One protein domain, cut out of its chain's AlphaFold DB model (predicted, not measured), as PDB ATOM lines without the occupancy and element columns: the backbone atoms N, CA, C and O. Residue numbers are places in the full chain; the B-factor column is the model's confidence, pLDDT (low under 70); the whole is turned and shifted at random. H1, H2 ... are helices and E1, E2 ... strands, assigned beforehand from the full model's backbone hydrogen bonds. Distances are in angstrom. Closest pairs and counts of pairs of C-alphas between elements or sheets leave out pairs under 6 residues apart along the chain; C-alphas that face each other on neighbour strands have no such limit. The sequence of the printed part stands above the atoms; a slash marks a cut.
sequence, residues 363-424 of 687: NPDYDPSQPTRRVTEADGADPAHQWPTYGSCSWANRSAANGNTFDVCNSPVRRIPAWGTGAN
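This is residues 363 to 424 of the 687 residues of the protein "Beta-xylanase" of Solirubrobacter pauli (UniProt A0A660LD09). There is little regular structure here: a compact tangle of loops, with the short helix H1 at one side and the short strand E1 at the opposite side. Residues 382 to 412 wind through the middle between them, and residues 363 to 376 run round the outside to H1. The printed part has 62 residues, with one named helix, then one named strand; the class is mixed, though the named elements hold only 8 residues. The radius of gyration of the C-alphas is 10.6 A, and the spans are 32 by 22 by 20 A.

Start at C-alpha 363, at (-31.192, 46.401, -12.983). H1, residues 377 to 381, begins at C-alpha 377, at (-11.866, 37.830, -16.359), and is 7.6 A long from first to last C-alpha. E1, residues 413 to 415, is 6.9 A long and ends at C-alpha 415, at (-26.804, 52.327, -16.773).

H1 and E1 are apart. E1 pairs with no named strand. Look at residues 373 to 374, which pair antiparallel with residues 408 to 409. In H1, 0 of 1 O i to N i+4 pairs and 2 of 2 O i to N i+3 pairs are within hydrogen-bond range.

The C-alphas farthest apart, of Ser 369 and Asn 424, are 32.6 A apart. The printed part has no cut, and the link from H1 to E1 is long, with 31 residues. Look for low confidence, under 70, at residues 390 to 391 and 399 to 406.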
ATOM      1  N   ASN A 363     -31.664  47.509 -12.165       86.62
ATOM      2  CA  ASN A 363     -31.192  46.401 -12.983       86.62
ATOM      3  C   ASN A 363     -32.248  45.276 -12.969       86.62
ATOM      4  O   ASN A 363     -32.494  44.719 -11.900       86.62
ATOM      5  N   PRO A 364     -32.885  44.915 -14.102       86.00
ATOM      6  CA  PRO A 364     -33.826  43.794 -14.133       86.00
ATOM      7  C   PRO A 364     -33.110  42.441 -14.006       86.00
ATOM      8  O   PRO A 364     -33.746  41.443 -13.681       86.00
ATOM      9  N   ASP A 365     -31.793  42.431 -14.218       82.44
ATOM     10  CA  ASP A 365     -30.905  41.271 -14.187       82.44
ATOM     11  C   ASP A 365     -30.206  41.120 -12.807       82.44
ATOM     12  O   ASP A 365     -29.134  40.525 -12.702       82.44
ATOM     13  N   TYR A 366     -30.773  41.717 -11.748       85.81
ATOM     14  CA  TYR A 366     -30.268  41.681 -10.366       85.81
ATOM     15  C   TYR A 366     -30.940  40.578  -9.533       85.81
ATOM     16  O   TYR A 366     -32.164  40.552  -9.393       85.81
ATOM     17  N   ASP A 367     -30.133  39.710  -8.918       85.25
ATOM     18  CA  ASP A 367     -30.580  38.662  -7.993       85.25
ATOM     19  C   ASP A 367     -30.186  39.018  -6.542       85.25
ATOM     20  O   ASP A 367     -29.015  38.882  -6.179       85.25
ATOM     21  N   PRO A 368     -31.129  39.419  -5.665       84.38
ATOM     22  CA  PRO A 368     -30.838  39.757  -4.269       84.38
ATOM     23  C   PRO A 368     -30.402  38.566  -3.396       84.38
ATOM     24  O   PRO A 368     -30.144  38.761  -2.210       84.38
ATOM     25  N   SER A 369     -30.339  37.344  -3.937       84.75
ATOM     26  CA  SER A 369     -29.774  36.174  -3.253       84.75
ATOM     27  C   SER A 369     -28.285  35.933  -3.547       84.75
ATOM     28  O   SER A 369     -27.648  35.194  -2.796       84.75
ATOM     29  N   GLN A 370     -27.705  36.567  -4.579       81.56
ATOM     30  CA  GLN A 370     -26.266  36.466  -4.856       81.56
ATOM     31  C   GLN A 370     -25.475  37.542  -4.097       81.56
ATOM     32  O   GLN A 370     -25.857  38.716  -4.129       81.56
ATOM     33  N   PRO A 371     -24.333  37.195  -3.477       75.81
ATOM     34  CA  PRO A 371     -23.471  38.177  -2.834       75.81
ATOM     35  C   PRO A 371     -22.856  39.131  -3.864       75.81
ATOM     36  O   PRO A 371     -22.499  38.734  -4.979       75.81
ATOM     37  N   THR A 372     -22.668  40.388  -3.470       76.69
ATOM     38  CA  THR A 372     -21.887  41.350  -4.249       76.69
ATOM     39  C   THR A 372     -20.440  40.874  -4.333       76.69
ATOM     40  O   THR A 372     -19.786  40.624  -3.325       76.69
ATOM     41  N   ARG A 373     -19.933  40.725  -5.558       83.06
ATOM     42  CA  ARG A 373     -18.565  40.261  -5.827       83.06
ATOM     43  C   ARG A 373     -17.899  41.130  -6.876       83.06
ATOM     44  O   ARG A 373     -18.575  41.746  -7.697       83.06
ATOM     45  N   ARG A 374     -16.569  41.125  -6.909       82.62
ATOM     46  CA  ARG A 374     -15.808  41.831  -7.942       82.62
ATOM     47  C   ARG A 374     -16.040  41.217  -9.330       82.62
ATOM     48  O   ARG A 374     -16.237  40.005  -9.460       82.62
ATOM     49  N   VAL A 375     -15.966  42.048 -10.367       83.56
ATOM     50  CA  VAL A 375     -15.920  41.620 -11.775       83.56
ATOM     51  C   VAL A 375     -14.577  40.943 -12.096       83.56
ATOM     52  O   VAL A 375     -13.499  41.437 -11.751       83.56
ATOM     53  N   THR A 376     -14.641  39.796 -12.764       84.94
ATOM     54  CA  THR A 376     -13.527  38.876 -13.046       84.94
ATOM     55  C   THR A 376     -13.303  38.695 -14.549       84.94
ATOM     56  O   THR A 376     -14.157  39.049 -15.360       84.94
ATOM     57  N   GLU A 377     -12.167  38.110 -14.943       84.69
ATOM     58  CA  GLU A 377     -11.866  37.830 -16.359       84.69
ATOM     59  C   GLU A 377     -12.903  36.912 -17.021       84.69
ATOM     60  O   GLU A 377     -13.215  37.092 -18.198       84.69
ATOM     61  N   ALA A 378     -13.491  35.982 -16.260       83.25
ATOM     62  CA  ALA A 378     -14.528  35.076 -16.748       83.25
ATOM     63  C   ALA A 378     -15.820  35.816 -17.148       83.25
ATOM     64  O   ALA A 378     -16.436  35.469 -18.156       83.25
ATOM     65  N   ASP A 379     -16.186  36.880 -16.424       84.88
ATOM     66  CA  ASP A 379     -17.363  37.706 -16.735       84.88
ATOM     67  C   ASP A 379     -17.220  38.426 -18.093       84.88
ATOM     68  O   ASP A 379     -18.205  38.790 -18.733       84.88
ATOM     69  N   GLY A 380     -15.986  38.602 -18.580       78.44
ATOM     70  CA  GLY A 380     -15.696  39.230 -19.869       78.44
ATOM     71  C   GLY A 380     -16.063  38.404 -21.103       78.44
ATOM     72  O   GLY A 380     -16.108  38.968 -22.195       78.44
ATOM     73  N   ALA A 381     -16.328  37.103 -20.952       77.62
ATOM     74  CA  ALA A 381     -16.694  36.214 -22.057       77.62
ATOM     75  C   ALA A 381     -18.215  36.066 -22.258       77.62
ATOM     76  O   ALA A 381     -18.649  35.563 -23.294       77.62
ATOM     77  N   ASP A 382     -19.024  36.488 -21.285       78.94
ATOM     78  CA  ASP A 382     -20.471  36.274 -21.280       78.94
ATOM     79  C   ASP A 382     -21.218  37.512 -21.821       78.94
ATOM     80  O   ASP A 382     -21.010  38.616 -21.304       78.94
ATOM     81  N   PRO A 383     -22.089  37.380 -22.846       73.81
ATOM     82  CA  PRO A 383     -22.897  38.491 -23.343       73.81
ATOM     83  C   PRO A 383     -23.885  39.043 -22.303       73.81
ATOM     84  O   PRO A 383     -24.099  40.254 -22.292       73.81
ATOM     85  N   ALA A 384     -24.445  38.217 -21.409       74.38
ATOM     86  CA  ALA A 384     -25.373  38.669 -20.366       74.38
ATOM     87  C   ALA A 384     -24.689  39.599 -19.346       74.38
ATOM     88  O   ALA A 384     -25.303  40.497 -18.782       74.38
ATOM     89  N   HIS A 385     -23.375  39.462 -19.177       76.62
ATOM     90  CA  HIS A 385     -22.576  40.312 -18.300       76.62
ATOM     91  C   HIS A 385     -22.116  41.633 -18.961       76.62
ATOM     92  O   HIS A 385     -21.452  42.449 -18.315       76.62
ATOM     93  N   GLN A 386     -22.491  41.910 -20.220       75.12
ATOM     94  CA  GLN A 386     -22.072  43.128 -20.929       75.12
ATOM     95  C   GLN A 386     -22.990  44.338 -20.691       75.12
ATOM     96  O   GLN A 386     -23.993  44.571 -21.370       75.12
ATOM     97  N   TRP A 387     -22.557  45.180 -19.760       74.75
ATOM     98  CA  TRP A 387     -22.961  46.580 -19.618       74.75
ATOM     99  C   TRP A 387     -22.654  47.413 -20.887       74.75
ATOM    100  O   TRP A 387     -21.626  47.177 -21.529       74.75
ATOM    101  N   PRO A 388     -23.471  48.430 -21.240       72.94
ATOM    102  CA  PRO A 388     -24.683  48.882 -20.548       72.94
ATOM    103  C   PRO A 388     -25.948  48.098 -20.933       72.94
ATOM    104  O   PRO A 388     -27.023  48.410 -20.438       72.94
ATOM    105  N   THR A 389     -25.849  47.112 -21.826       71.00
ATOM    106  CA  THR A 389     -27.019  46.491 -22.464       71.00
ATOM    107  C   THR A 389     -27.693  45.413 -21.609       71.00
ATOM    108  O   THR A 389     -28.920  45.334 -21.629       71.00
ATOM    109  N   TYR A 390     -26.918  44.594 -20.884       67.56
ATOM    110  CA  TYR A 390     -27.417  43.339 -20.290       67.56
ATOM    111  C   TYR A 390     -27.154  43.145 -18.781       67.56
ATOM    112  O   TYR A 390     -27.738  42.248 -18.190       67.56
ATOM    113  N   GLY A 391     -26.303  43.952 -18.136       67.94
ATOM    114  CA  GLY A 391     -26.006  43.782 -16.704       67.94
ATOM    115  C   GLY A 391     -24.924  44.728 -16.177       67.94
ATOM    116  O   GLY A 391     -24.519  45.655 -16.880       67.94
ATOM    117  N   SER A 392     -24.443  44.508 -14.945       76.19
ATOM    118  CA  SER A 392     -23.372  45.320 -14.325       76.19
ATOM    119  C   SER A 392     -21.958  44.761 -14.517       76.19
ATOM    120  O   SER A 392     -20.991  45.517 -14.465       76.19
ATOM    121  N   CYS A 393     -21.823  43.455 -14.760       79.62
ATOM    122  CA  CYS A 393     -20.578  42.692 -14.604       79.62
ATOM    123  C   CYS A 393     -19.542  42.878 -15.741       79.62
ATOM    124  O   CYS A 393     -18.832  41.942 -16.107       79.62
ATOM    125  N   SER A 394     -19.452  44.063 -16.349       79.44
ATOM    126  CA  SER A 394     -18.713  44.248 -17.604       79.44
ATOM    127  C   SER A 394     -17.211  44.373 -17.404       79.44
ATOM    128  O   SER A 394     -16.686  45.443 -17.089       79.44
ATOM    129  N   TRP A 395     -16.494  43.294 -17.724       82.81
ATOM    130  CA  TRP A 395     -15.032  43.286 -17.750       82.81
ATOM    131  C   TRP A 395     -14.442  44.439 -18.576       82.81
ATOM    132  O   TRP A 395     -13.461  45.053 -18.159       82.81
ATOM    133  N   ALA A 396     -15.050  44.791 -19.714       79.19
ATOM    134  CA  ALA A 396     -14.575  45.874 -20.576       79.19
ATOM    135  C   ALA A 396     -14.645  47.266 -19.912       79.19
ATOM    136  O   ALA A 396     -13.775  48.098 -20.156       79.19
ATOM    137  N   ASN A 397     -15.646  47.510 -19.057       75.62
ATOM    138  CA  ASN A 397     -15.917  48.826 -18.462       75.62
ATOM    139  C   ASN A 397     -15.554  48.924 -16.966       75.62
ATOM    140  O   ASN A 397     -15.666  50.003 -16.390       75.62
ATOM    141  N   ARG A 398     -15.046  47.842 -16.354       76.75
ATOM    142  CA  ARG A 398     -14.712  47.704 -14.915       76.75
ATOM    143  C   ARG A 398     -13.766  48.749 -14.301       76.75
ATOM    144  O   ARG A 398     -13.521  48.736 -13.101       76.75
ATOM    145  N   SER A 399     -13.155  49.593 -15.127       69.62
ATOM    146  CA  SER A 399     -12.229  50.658 -14.715       69.62
ATOM    147  C   SER A 399     -12.559  52.003 -15.374       69.62
ATOM    148  O   SER A 399     -11.723  52.904 -15.400       69.62
ATOM    149  N   ALA A 400     -13.764  52.154 -15.933       68.12
ATOM    150  CA  ALA A 400     -14.236  53.436 -16.434       68.12
ATOM    151  C   ALA A 400     -14.560  54.361 -15.249       68.12
ATOM    152  O   ALA A 400     -15.390  54.025 -14.407       68.12
ATOM    153  N   ALA A 401     -13.956  55.552 -15.224       54.16
ATOM    154  CA  ALA A 401     -14.030  56.537 -14.130       54.16
ATOM    155  C   ALA A 401     -15.434  57.131 -13.850       54.16
ATOM    156  O   ALA A 401     -15.573  58.098 -13.111       54.16
ATOM    157  N   ASN A 402     -16.482  56.569 -14.455       54.44
ATOM    158  CA  ASN A 402     -17.851  57.068 -14.419       54.44
ATOM    159  C   ASN A 402     -18.820  56.165 -13.637       54.44
ATOM    160  O   ASN A 402     -20.021  56.404 -13.720       54.44
ATOM    161  N   GLY A 403     -18.382  55.138 -12.901       53.31
ATOM    162  CA  GLY A 403     -19.311  54.181 -12.287       53.31
ATOM    163  C   GLY A 403     -18.982  53.754 -10.876       53.31
ATOM    164  O   GLY A 403     -18.087  52.938 -10.681       53.31
ATOM    165  N   ASN A 404     -19.842  54.141  -9.940       54.31
ATOM    166  CA  ASN A 404     -19.921  53.500  -8.636       54.31
ATOM    167  C   ASN A 404     -20.736  52.187  -8.696       54.31
ATOM    168  O   ASN A 404     -21.507  51.863  -7.810       54.31
ATOM    169  N   THR A 405     -20.562  51.410  -9.772       60.72
ATOM    170  CA  THR A 405     -21.161  50.074  -9.974       60.72
ATOM    171  C   THR A 405     -20.329  49.143 -10.864       60.72
ATOM    172  O   THR A 405     -20.664  47.966 -10.966       60.72
ATOM    173  N   PHE A 406     -19.266  49.613 -11.535       64.69
ATOM    174  CA  PHE A 406     -18.630  48.833 -12.615       64.69
ATOM    175  C   PHE A 406     -17.576  47.833 -12.126       64.69
ATOM    176  O   PHE A 406     -17.217  46.918 -12.865       64.69
ATOM    177  N   ASP A 407     -17.074  47.982 -10.899       72.88
ATOM    178  CA  ASP A 407     -16.185  46.998 -10.282       72.88
ATOM    179  C   ASP A 407     -16.945  45.800  -9.687       72.88
ATOM    180  O   ASP A 407     -16.326  44.753  -9.476       72.88
ATOM    181  N   VAL A 408     -18.272  45.909  -9.507       79.81
ATOM    182  CA  VAL A 408     -19.127  44.854  -8.939       79.81
ATOM    183  C   VAL A 408     -19.983  44.121  -9.977       79.81
ATOM    184  O   VAL A 408     -20.627  44.700 -10.856       79.81
ATOM    185  N   CYS A 409     -20.047  42.804  -9.823       79.25
ATOM    186  CA  CYS A 409     -21.067  41.976 -10.443       79.25
ATOM    187  C   CYS A 409     -22.291  41.863  -9.521       79.25
ATOM    188  O   CYS A 409     -22.159  41.970  -8.300       79.25
ATOM    189  N   ASN A 410     -23.469  41.646 -10.113       81.38
ATOM    190  CA  ASN A 410     -24.770  41.666  -9.437       81.38
ATOM    191  C   ASN A 410     -25.088  43.011  -8.738       81.38
ATOM    192  O   ASN A 410     -25.476  43.051  -7.572       81.38
ATOM    193  N   SER A 411     -24.910  44.135  -9.445       84.88
ATOM    194  CA  SER A 411     -25.381  45.439  -8.951       84.88
ATOM    195  C   SER A 411     -26.914  45.547  -9.026       84.88
ATOM    196  O   SER A 411     -27.498  45.100 -10.022       84.88
ATOM    197  N   PRO A 412     -27.574  46.201  -8.048       86.88
ATOM    198  CA  PRO A 412     -29.005  46.502  -8.101       86.88
ATOM    199  C   PRO A 412     -29.370  47.554  -9.161       86.88
ATOM    200  O   PRO A 412     -30.550  47.701  -9.488       86.88
ATOM    201  N   VAL A 413     -28.390  48.269  -9.730       86.50
ATOM    202  CA  VAL A 413     -28.608  49.219 -10.829       86.50
ATOM    203  C   VAL A 413     -27.649  48.990 -11.989       86.50
ATOM    204  O   VAL A 413     -26.510  48.552 -11.837       86.50
ATOM    205  N   ARG A 414     -28.120  49.312 -13.191       83.88
ATOM    206  CA  ARG A 414     -27.324  49.350 -14.422       83.88
ATOM    207  C   ARG A 414     -27.457  50.729 -15.052       83.88
ATOM    208  O   ARG A 414     -28.306  51.518 -14.645       83.88
ATOM    209  N   ARG A 415     -26.637  51.056 -16.051       83.81
ATOM    210  CA  ARG A 415     -26.804  52.327 -16.773       83.81
ATOM    211  C   ARG A 415     -27.923  52.214 -17.788       83.81
ATOM    212  O   ARG A 415     -28.021  51.196 -18.463       83.81
ATOM    213  N   ILE A 416     -28.725  53.271 -17.901       86.62
ATOM    214  CA  ILE A 416     -29.772  53.392 -18.917       86.62
ATOM    215  C   ILE A 416     -29.126  53.106 -20.287       86.62
ATOM    216  O   ILE A 416     -28.218  53.848 -20.672       86.62
ATOM    217  N   PRO A 417     -29.543  52.074 -21.050       86.00
ATOM    218  CA  PRO A 417     -28.820  51.664 -22.260       86.00
ATOM    219  C   PRO A 417     -28.682  52.781 -23.308       86.00
ATOM    220  O   PRO A 417     -27.642  52.915 -23.953       86.00
ATOM    221  N   ALA A 418     -29.691  53.653 -23.416       88.62
ATOM    222  CA  ALA A 418     -29.686  54.830 -24.292       88.62
ATOM    223  C   ALA A 418     -28.679  55.930 -23.883       88.62
ATOM    224  O   ALA A 418     -28.417  56.848 -24.659       88.62
ATOM    225  N   TRP A 419     -28.104  55.855 -22.679       87.06
ATOM    226  CA  TRP A 419     -27.085  56.785 -22.191       87.06
ATOM    227  C   TRP A 419     -25.692  56.485 -22.756       87.06
ATOM    228  O   TRP A 419     -24.863  57.390 -22.860       87.06
ATOM    229  N   GLY A 420     -25.435  55.226 -23.132       81.31
ATOM    230  CA  GLY A 420     -24.122  54.756 -23.571       81.31
ATOM    231  C   GLY A 420     -23.066  54.811 -22.462       81.31
ATOM    232  O   GLY A 420     -23.377  54.767 -21.273       81.31
ATOM    233  N   THR A 421     -21.790  54.911 -22.841       75.31
ATOM    234  CA  THR A 421     -20.645  54.826 -21.910       75.31
ATOM    235  C   THR A 421     -20.073  56.188 -21.479       75.31
ATOM    236  O   THR A 421     -19.392  56.278 -20.460       75.31
ATOM    237  N   GLY A 422     -20.374  57.265 -22.216       75.44
ATOM    238  CA  GLY A 422     -19.824  58.613 -22.004       75.44
ATOM    239  C   GLY A 422     -20.704  59.553 -21.164       75.44
ATOM    240  O   GLY A 422     -21.498  59.115 -20.330       75.44
ATOM    241  N   ALA A 423     -20.564  60.858 -21.398       77.69
ATOM    242  CA  ALA A 423     -21.518  61.878 -20.956       77.69
ATOM    243  C   ALA A 423     -22.785  61.860 -21.836       77.69
ATOM    244  O   ALA A 423     -22.707  61.500 -23.011       77.69
ATOM    245  N   ASN A 424     -23.938  62.273 -21.298       82.38
ATOM    246  CA  ASN A 424     -25.167  62.439 -22.084       82.38
ATOM    247  C   ASN A 424     -26.033  63.584 -21.532       82.38
ATOM    248  O   ASN A 424     -26.972  63.383 -20.760       82.38
TER     249      ASN A 424